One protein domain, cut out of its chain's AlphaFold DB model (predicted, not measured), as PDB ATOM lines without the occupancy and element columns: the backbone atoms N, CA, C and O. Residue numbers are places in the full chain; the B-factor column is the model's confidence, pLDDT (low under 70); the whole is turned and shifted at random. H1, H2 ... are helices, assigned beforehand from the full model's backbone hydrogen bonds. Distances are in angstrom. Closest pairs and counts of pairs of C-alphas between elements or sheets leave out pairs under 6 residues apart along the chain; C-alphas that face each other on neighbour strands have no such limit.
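Overview. This is residues 7 to 76 of the 81 residues of an uncharacterized protein of Geodermatophilus pulveris (UniProt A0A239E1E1). One long helix, H3, is the spine of an open frame: H1 crosses its first half on one side, and H4 makes a corner at its far end, folding back from it like the short limb of an L. The short helix H2 sits near the beginning of H3 and beside H1, and H4 stays away from both H1 and H2. The printed part has 70 residues with four named helices, in the order H1, H2, H3, H4, and no named strand; its class is all helix. It is only just loose, close to compact, with a radius of gyration of the C-alphas of 13.5 A, and the C-alphas span 35 by 24 by 24 A.

Arrangement. Begin with H3, residues 41 to 60. Look first at its residues 44 to 48, with which alone it touches residues 11 to 15 of H1, residues 8 to 23. The closest C-alphas are those of Ala 15 and Ala 48, 7.4 A apart. The two helices run the same way at a steep tilt of 50 degrees. Now move to residues 53 to 57 of H3, with which alone it touches residues 64 to 68 of H4, residues 64 to 75. Here the closest C-alphas are those of Ala 57 and Val 64, 5.3 A apart. H3 and H4 run opposite ways at a steep tilt of 69 degrees, only just short of about perpendicular. H2, residues 30 to 34, is close to H3 but not clearly touching it, the closest C-alphas being those of Ala 34 and Val 41 at 5.9 A. H2 is also close to H1 but not clearly touching it, with the C-alphas of Ala 18 and Leu 30 closest at 7.3 A. H4 is apart from H1 and from H2. In H1, H2, H3 and H4, every O i to N i+4 pair is within hydrogen-bond range.

Along the chain. Find C-alpha 41 at (138.412, 116.873, 139.870); from there H3 runs 28.8 A to C-alpha 60 at (153.773, 119.284, 164.134). H1 begins at C-alpha 8, (143.025, 126.427, 136.740), and runs 22.5 A to C-alpha 23. H4 runs 16.9 A from C-alpha 64 to C-alpha 75, which you will find at (140.230, 105.737, 158.127). H2 is 5.7 A from C-alpha 30 to C-alpha 34.

Size, cuts and confidence. The two C-alphas farthest apart are those of Trp 36 and Ala 61, at 37.4 A. The printed part has no cut. The link from H3 to H4 is tight, with 3 residues, and the links from H1 to H2 and from H2 to H3 are short, with 6 residues each. The mean pLDDT of the printed part is 74.1; look for values under 70 in 38 residues, namely residues 7 to 23 and 26 to 46. H4 has a mean pLDDT of 91.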
ATOM      1  N   VAL A   7     142.043 128.395 133.161       53.44
ATOM      2  CA  VAL A   7     141.061 127.375 133.589       53.44
ATOM      3  C   VAL A   7     141.323 127.002 135.050       53.44
ATOM      4  O   VAL A   7     140.416 127.004 135.874       53.44
ATOM      5  N   GLU A   8     142.598 126.851 135.406       56.22
ATOM      6  CA  GLU A   8     143.025 126.427 136.740       56.22
ATOM      7  C   GLU A   8     142.805 127.492 137.830       56.22
ATOM      8  O   GLU A   8     142.790 127.170 139.016       56.22
ATOM      9  N   HIS A   9     142.590 128.762 137.463       56.91
ATOM     10  CA  HIS A   9     142.325 129.837 138.427       56.91
ATOM     11  C   HIS A   9     140.938 129.723 139.071       56.91
ATOM     12  O   HIS A   9     140.794 129.978 140.267       56.91
ATOM     13  N   ARG A  10     139.919 129.305 138.304       58.56
ATOM     14  CA  ARG A  10     138.568 129.077 138.838       58.56
ATOM     15  C   ARG A  10     138.572 127.899 139.810       58.56
ATOM     16  O   ARG A  10     138.030 128.022 140.904       58.56
ATOM     17  N   ASP A  11     139.250 126.820 139.444       59.38
ATOM     18  CA  ASP A  11     139.325 125.597 140.246       59.38
ATOM     19  C   ASP A  11     140.148 125.816 141.526       59.38
ATOM     20  O   ASP A  11     139.728 125.442 142.620       59.38
ATOM     21  N   SER A  12     141.271 126.538 141.420       60.78
ATOM     22  CA  SER A  12     142.089 126.934 142.576       60.78
ATOM     23  C   SER A  12     141.310 127.832 143.541       60.78
ATOM     24  O   SER A  12     141.410 127.676 144.760       60.78
ATOM     25  N   ARG A  13     140.488 128.754 143.021       65.88
ATOM     26  CA  ARG A  13     139.605 129.592 143.842       65.88
ATOM     27  C   ARG A  13     138.542 128.756 144.556       65.88
ATOM     28  O   ARG A  13     138.310 128.986 145.741       65.88
ATOM     29  N   SER A  14     137.932 127.785 143.880       63.44
ATOM     30  CA  SER A  14     136.966 126.866 144.496       63.44
ATOM     31  C   SER A  14     137.605 126.030 145.607       63.44
ATOM     32  O   SER A  14     137.033 125.916 146.689       63.44
ATOM     33  N   ALA A  15     138.824 125.524 145.398       65.75
ATOM     34  CA  ALA A  15     139.566 124.783 146.417       65.75
ATOM     35  C   ALA A  15     139.878 125.644 147.659       65.75
ATOM     36  O   ALA A  15     139.679 125.199 148.791       65.75
ATOM     37  N   LEU A  16     140.300 126.899 147.461       67.00
ATOM     38  CA  LEU A  16     140.531 127.850 148.555       67.00
ATOM     39  C   LEU A  16     139.243 128.185 149.325       67.00
ATOM     40  O   LEU A  16     139.267 128.296 150.551       67.00
ATOM     41  N   LEU A  17     138.113 128.326 148.628       66.31
ATOM     42  CA  LEU A  17     136.815 128.581 149.256       66.31
ATOM     43  C   LEU A  17     136.318 127.369 150.047       66.31
ATOM     44  O   LEU A  17     135.870 127.528 151.181       66.31
ATOM     45  N   ALA A  18     136.460 126.160 149.503       65.50
ATOM     46  CA  ALA A  18     136.119 124.933 150.211       65.50
ATOM     47  C   ALA A  18     136.932 124.780 151.504       65.50
ATOM     48  O   ALA A  18     136.375 124.485 152.562       65.50
ATOM     49  N   ALA A  19     138.231 125.070 151.449       65.31
ATOM     50  CA  ALA A  19     139.085 125.094 152.628       65.31
ATOM     51  C   ALA A  19     138.636 126.110 153.688       65.31
ATOM     52  O   ALA A  19     138.628 125.806 154.884       65.31
ATOM     53  N   ALA A  20     138.240 127.313 153.264       68.94
ATOM     54  CA  ALA A  20     137.712 128.336 154.160       68.94
ATOM     55  C   ALA A  20     136.377 127.907 154.799       68.94
ATOM     56  O   ALA A  20     136.196 128.097 156.003       68.94
ATOM     57  N   CYS A  21     135.477 127.275 154.035       68.44
ATOM     58  CA  CYS A  21     134.221 126.717 154.542       68.44
ATOM     59  C   CYS A  21     134.468 125.652 155.615       68.44
ATOM     60  O   CYS A  21     133.916 125.762 156.710       68.44
ATOM     61  N   ILE A  22     135.363 124.694 155.342       68.06
ATOM     62  CA  ILE A  22     135.731 123.629 156.288       68.06
ATOM     63  C   ILE A  22     136.297 124.231 157.579       68.06
ATOM     64  O   ILE A  22     135.895 123.840 158.674       68.06
ATOM     65  N   ARG A  23     137.175 125.239 157.475       66.31
ATOM     66  CA  ARG A  23     137.711 125.960 158.643       66.31
ATOM     67  C   ARG A  23     136.626 126.698 159.435       66.31
ATOM     68  O   ARG A  23     136.742 126.818 160.650       66.31
ATOM     69  N   GLY A  24     135.586 127.184 158.762       75.88
ATOM     70  CA  GLY A  24     134.420 127.823 159.373       75.88
ATOM     71  C   GLY A  24     133.354 126.851 159.890       75.88
ATOM     72  O   GLY A  24     132.275 127.304 160.261       75.88
ATOM     73  N   GLY A  25     133.611 125.537 159.880       76.44
ATOM     74  CA  GLY A  25     132.656 124.515 160.321       76.44
ATOM     75  C   GLY A  25     131.500 124.264 159.347       76.44
ATOM     76  O   GLY A  25     130.526 123.610 159.713       76.44
ATOM     77  N   ARG A  26     131.582 124.774 158.112       63.62
ATOM     78  CA  ARG A  26     130.604 124.509 157.052       63.62
ATOM     79  C   ARG A  26     131.135 123.439 156.108       63.62
ATOM     80  O   ARG A  26     132.271 123.523 155.655       63.62
ATOM     81  N   GLN A  27     130.297 122.462 155.783       62.97
ATOM     82  CA  GLN A  27     130.619 121.414 154.818       62.97
ATOM     83  C   GLN A  27     130.342 121.941 153.394       62.97
ATOM     84  O   GLN A  27     129.176 122.145 153.060       62.97
ATOM     85  N   PRO A  28     131.362 122.210 152.558       64.94
ATOM     86  CA  PRO A  28     131.136 122.522 151.151       64.94
ATOM     87  C   PRO A  28     130.663 121.266 150.408       64.94
ATOM     88  O   PRO A  28     131.218 120.181 150.612       64.94
ATOM     89  N   ASP A  29     129.670 121.416 149.529       68.81
ATOM     90  CA  ASP A  29     129.239 120.349 148.620       68.81
ATOM     91  C   ASP A  29     130.212 120.242 147.441       68.81
ATOM     92  O   ASP A  29     129.946 120.616 146.300       68.81
ATOM     93  N   LEU A  30     131.401 119.742 147.773       63.94
ATOM     94  CA  LEU A  30     132.506 119.575 146.842       63.94
ATOM     95  C   LEU A  30     132.159 118.650 145.680       63.94
ATOM     96  O   LEU A  30     132.768 118.788 144.629       63.94
ATOM     97  N   LEU A  31     131.226 117.713 145.862       58.62
ATOM     98  CA  LEU A  31     130.847 116.755 144.829       58.62
ATOM     99  C   LEU A  31     129.960 117.415 143.769       58.62
ATOM    100  O   LEU A  31     130.196 117.226 142.575       58.62
ATOM    101  N   SER A  32     128.996 118.233 144.195       64.38
ATOM    102  CA  SER A  32     128.174 119.028 143.279       64.38
ATOM    103  C   SER A  32     128.990 120.121 142.584       64.38
ATOM    104  O   SER A  32     128.864 120.304 141.373       64.38
ATOM    105  N   ASP A  33     129.890 120.794 143.311       61.94
ATOM    106  CA  ASP A  33     130.759 121.833 142.744       61.94
ATOM    107  C   ASP A  33     131.768 121.254 141.740       61.94
ATOM    108  O   ASP A  33     132.026 121.856 140.694       61.94
ATOM    109  N   ALA A  34     132.299 120.062 142.030       60.69
ATOM    110  CA  ALA A  34     133.187 119.301 141.159       60.69
ATOM    111  C   ALA A  34     132.532 118.880 139.838       60.69
ATOM    112  O   ALA A  34     133.210 118.824 138.813       60.69
ATOM    113  N   GLY A  35     131.222 118.614 139.840       60.59
ATOM    114  CA  GLY A  35     130.470 118.243 138.638       60.59
ATOM    115  C   GLY A  35     130.485 119.311 137.537       60.59
ATOM    116  O   GLY A  35     130.226 118.993 136.379       60.59
ATOM    117  N   TRP A  36     130.825 120.562 137.871       58.81
ATOM    118  CA  TRP A  36     130.930 121.674 136.918       58.81
ATOM    119  C   TRP A  36     132.377 121.995 136.494       58.81
ATOM    120  O   TRP A  36     132.603 122.915 135.702       58.81
ATOM    121  N   TRP A  37     133.384 121.292 137.023       61.88
ATOM    122  CA  TRP A  37     134.786 121.535 136.673       61.88
ATOM    123  C   TRP A  37     135.105 120.847 135.340       61.88
ATOM    124  O   TRP A  37     134.868 119.657 135.166       61.88
ATOM    125  N   GLN A  38     135.655 121.590 134.372       56.72
ATOM    126  CA  GLN A  38     136.095 121.024 133.080       56.72
ATOM    127  C   GLN A  38     137.445 120.293 133.168       56.72
ATOM    128  O   GLN A  38     138.010 119.850 132.170       56.72
ATOM    129  N   THR A  39     137.981 120.202 134.374       56.19
ATOM    130  CA  THR A  39     139.260 119.612 134.734       56.19
ATOM    131  C   THR A  39     139.022 118.349 135.557       56.19
ATOM    132  O   THR A  39     138.006 118.239 136.245       56.19
ATOM    133  N   PRO A  40     139.950 117.378 135.534       62.88
ATOM    134  CA  PRO A  40     139.794 116.169 136.327       62.88
ATOM    135  C   PRO A  40     139.807 116.538 137.816       62.88
ATOM    136  O   PRO A  40     140.855 116.830 138.386       62.88
ATOM    137  N   VAL A  41     138.637 116.516 138.454       60.28
ATOM    138  CA  VAL A  41     138.412 116.873 139.870       60.28
ATOM    139  C   VAL A  41     139.398 116.158 140.801       60.28
ATOM    140  O   VAL A  41     139.905 116.742 141.760       60.28
ATOM    141  N   GLY A  42     139.732 114.908 140.472       57.53
ATOM    142  CA  GLY A  42     140.712 114.116 141.209       57.53
ATOM    143  C   GLY A  42     142.106 114.750 141.261       57.53
ATOM    144  O   GLY A  42     142.776 114.637 142.281       57.53
ATOM    145  N   GLN A  43     142.538 115.474 140.223       59.56
ATOM    146  CA  GLN A  43     143.871 116.084 140.194       59.56
ATOM    147  C   GLN A  43     144.001 117.214 141.221       59.56
ATOM    148  O   GLN A  43     144.980 117.249 141.963       59.56
ATOM    149  N   TYR A  44     143.003 118.092 141.342       66.38
ATOM    150  CA  TYR A  44     143.039 119.154 142.355       66.38
ATOM    151  C   TYR A  44     142.834 118.635 143.767       66.38
ATOM    152  O   TYR A  44     143.469 119.141 144.688       66.38
ATOM    153  N   ALA A  45     141.990 117.616 143.944       68.62
ATOM    154  CA  ALA A  45     141.821 116.974 145.242       68.62
ATOM    155  C   ALA A  45     143.148 116.383 145.744       68.62
ATOM    156  O   ALA A  45     143.509 116.579 146.905       68.62
ATOM    157  N   VAL A  46     143.919 115.738 144.859       68.62
ATOM    158  CA  VAL A  46     145.253 115.212 145.182       68.62
ATOM    159  C   VAL A  46     146.235 116.343 145.499       68.62
ATOM    160  O   VAL A  46     146.935 116.272 146.507       68.62
ATOM    161  N   VAL A  47     146.264 117.417 144.702       71.81
ATOM    162  CA  VAL A  47     147.143 118.573 144.967       71.81
ATOM    163  C   VAL A  47     146.811 119.227 146.311       71.81
ATOM    164  O   VAL A  47     147.714 119.487 147.107       71.81
ATOM    165  N   ALA A  48     145.528 119.447 146.604       75.25
ATOM    166  CA  ALA A  48     145.079 119.998 147.878       75.25
ATOM    167  C   ALA A  48     145.474 119.087 149.049       75.25
ATOM    168  O   ALA A  48     146.021 119.573 150.039       75.25
ATOM    169  N   LEU A  49     145.269 117.771 148.921       79.25
ATOM    170  CA  LEU A  49     145.671 116.794 149.932       79.25
ATOM    171  C   LEU A  49     147.176 116.868 150.222       79.25
ATOM    172  O   LEU A  49     147.568 116.907 151.385       79.25
ATOM    173  N   VAL A  50     148.019 116.947 149.190       80.00
ATOM    174  CA  VAL A  50     149.476 117.065 149.361       80.00
ATOM    175  C   VAL A  50     149.853 118.365 150.076       80.00
ATOM    176  O   VAL A  50     150.661 118.333 151.004       80.00
ATOM    177  N   ILE A  51     149.259 119.502 149.694       82.31
ATOM    178  CA  ILE A  51     149.532 120.803 150.332       82.31
ATOM    179  C   ILE A  51     149.146 120.769 151.815       82.31
ATOM    180  O   ILE A  51     149.948 121.164 152.664       82.31
ATOM    181  N   TYR A  52     147.954 120.267 152.142       82.62
ATOM    182  CA  TYR A  52     147.503 120.179 153.532       82.62
ATOM    183  C   TYR A  52     148.338 119.207 154.361       82.62
ATOM    184  O   TYR A  52     148.662 119.528 155.504       82.62
ATOM    185  N   SER A  53     148.742 118.067 153.795       84.44
ATOM    186  CA  SER A  53     149.619 117.115 154.481       84.44
ATOM    187  C   SER A  53     150.994 117.717 154.783       84.44
ATOM    188  O   SER A  53     151.498 117.540 155.888       84.44
ATOM    189  N   ARG A  54     151.573 118.497 153.855       85.12
ATOM    190  CA  ARG A  54     152.837 119.224 154.088       85.12
ATOM    191  C   ARG A  54     152.696 120.301 155.158       85.12
ATOM    192  O   ARG A  54     153.495 120.346 156.085       85.12
ATOM    193  N   ALA A  55     151.644 121.113 155.082       84.56
ATOM    194  CA  ALA A  55     151.383 122.136 156.090       84.56
ATOM    195  C   ALA A  55     151.147 121.528 157.486       84.56
ATOM    196  O   ALA A  55     151.567 122.095 158.491       84.56
ATOM    197  N   ALA A  56     150.483 120.371 157.572       85.88
ATOM    198  CA  ALA A  56     150.297 119.653 158.830       85.88
ATOM    199  C   ALA A  56     151.629 119.116 159.378       85.88
ATOM    200  O   ALA A  56     151.921 119.335 160.552       85.88
ATOM    201  N   ALA A  57     152.437 118.484 158.523       90.62
ATOM    202  CA  ALA A  57     153.765 117.970 158.847       90.62
ATOM    203  C   ALA A  57     154.682 119.063 159.420       90.62
ATOM    204  O   ALA A  57     155.255 118.893 160.494       90.62
ATOM    205  N   GLU A  58     154.731 120.229 158.769       91.88
ATOM    206  CA  GLU A  58     155.491 121.393 159.238       91.88
ATOM    207  C   GLU A  58     155.002 121.894 160.605       91.88
ATOM    208  O   GLU A  58     155.807 122.174 161.490       91.88
ATOM    209  N   ARG A  59     153.680 121.973 160.812       93.38
ATOM    210  CA  ARG A  59     153.093 122.462 162.073       93.38
ATOM    211  C   ARG A  59     153.380 121.569 163.273       93.38
ATOM    212  O   ARG A  59     153.416 122.078 164.389       93.38
ATOM    213  N   VAL A  60     153.514 120.261 163.062       94.06
ATOM    214  CA  VAL A  60     153.773 119.284 164.134       94.06
ATOM    215  C   VAL A  60     155.206 118.742 164.120       94.06
ATOM    216  O   VAL A  60     155.523 117.877 164.929       94.06
ATOM    217  N   ALA A  61     156.068 119.274 163.248       95.44
ATOM    218  CA  ALA A  61     157.468 118.884 163.086       95.44
ATOM    219  C   ALA A  61     157.670 117.369 162.882       95.44
ATOM    220  O   ALA A  61     158.566 116.765 163.472       95.44
ATOM    221  N   VAL A  62     156.840 116.758 162.033       95.31
ATOM    222  CA  VAL A  62     156.959 115.342 161.647       95.31
ATOM    223  C   VAL A  62     157.112 115.201 160.131       95.31
ATOM    224  O   VAL A  62     156.705 116.100 159.395       95.31
ATOM    225  N   PRO A  63     157.669 114.087 159.639       94.25
ATOM    226  CA  PRO A  63     157.652 113.743 158.220       94.25
ATOM    227  C   PRO A  63     156.229 113.669 157.629       94.25
ATOM    228  O   PRO A  63     155.258 113.319 158.303       94.25
ATOM    229  N   VAL A  64     156.079 113.966 156.335       89.19
ATOM    230  CA  VAL A  64     154.772 113.926 155.642       89.19
ATOM    231  C   VAL A  64     154.198 112.505 155.614       89.19
ATOM    232  O   VAL A  64     152.981 112.313 155.637       89.19
ATOM    233  N   GLU A  65     155.072 111.503 155.623       90.38
ATOM    234  CA  GLU A  65     154.747 110.083 155.689       90.38
ATOM    235  C   GLU A  65     154.009 109.731 156.988       90.38
ATOM    236  O   GLU A  65     153.107 108.892 156.973       90.38
ATOM    237  N   ASP A  66     154.347 110.382 158.107       94.25
ATOM    238  CA  ASP A  66     153.631 110.211 159.375       94.25
ATOM    239  C   ASP A  66     152.208 110.768 159.287       94.25
ATOM    240  O   ASP A  66     151.263 110.111 159.722       94.25
ATOM    241  N   ILE A  67     152.023 111.925 158.638       92.88
ATOM    242  CA  ILE A  67     150.688 112.493 158.398       92.88
ATOM    243  C   ILE A  67     149.841 111.549 157.540       92.88
ATOM    244  O   ILE A  67     148.682 111.287 157.871       92.88
ATOM    245  N   ALA A  68     150.413 110.999 156.464       89.31
ATOM    246  CA  ALA A  68     149.726 110.028 155.616       89.31
ATOM    247  C   ALA A  68     149.321 108.773 156.408       89.31
ATOM    248  O   ALA A  68     148.160 108.358 156.342       89.31
ATOM    249  N   ARG A  69     150.233 108.222 157.223       92.12
ATOM    250  CA  ARG A  69     149.953 107.078 158.106       92.12
ATOM    251  C   ARG A  69     148.853 107.379 159.124       92.12
ATOM    252  O   ARG A  69     147.972 106.546 159.313       92.12
ATOM    253  N   TRP A  70     148.837 108.560 159.739       93.06
ATOM    254  CA  TRP A  70     147.779 108.944 160.683       93.06
ATOM    255  C   TRP A  70     146.411 109.078 160.016       93.06
ATOM    256  O   TRP A  70     145.403 108.642 160.578       93.06
ATOM    257  N   ILE A  71     146.363 109.661 158.815       89.69
ATOM    258  CA  ILE A  71     145.127 109.755 158.030       89.69
ATOM    259  C   ILE A  71     144.621 108.351 157.690       89.69
ATOM    260  O   ILE A  71     143.435 108.080 157.882       89.69
ATOM    261  N   ALA A  72     145.503 107.460 157.237       88.19
ATOM    262  CA  ALA A  72     145.154 106.089 156.893       88.19
ATOM    263  C   ALA A  72     144.648 105.298 158.108       88.19
ATOM    264  O   ALA A  72     143.539 104.766 158.064       88.19
ATOM    265  N   ALA A  73     145.370 105.342 159.232       91.69
ATOM    266  CA  ALA A  73     144.965 104.702 160.483       91.69
ATOM    267  C   ALA A  73     143.587 105.191 160.959       91.69
ATOM    268  O   ALA A  73     142.719 104.395 161.308       91.69
ATOM    269  N   ARG A  74     143.328 106.505 160.892       91.25
ATOM    270  CA  ARG A  74     142.026 107.091 161.259       91.25
ATOM    271  C   ARG A  74     140.882 106.649 160.340       91.25
ATOM    272  O   ARG A  74     139.718 106.748 160.722       91.25
ATOM    273  N   ARG A  75     141.196 106.214 159.122       88.25
ATOM    274  CA  ARG A  75     140.230 105.737 158.127       88.25
ATOM    275  C   ARG A  75     140.174 104.211 158.025       88.25
ATOM    276  O   ARG A  75     139.389 103.722 157.223       88.25
ATOM    277  N   GLY A  76     140.954 103.484 158.830       90.75
ATOM    278  CA  GLY A  76     141.047 102.024 158.753       90.75
ATOM    279  C   GLY A  76     141.640 101.534 157.430       90.75
ATOM    280  O   GLY A  76     141.229 100.496 156.924       90.75
TER     281      GLY A  76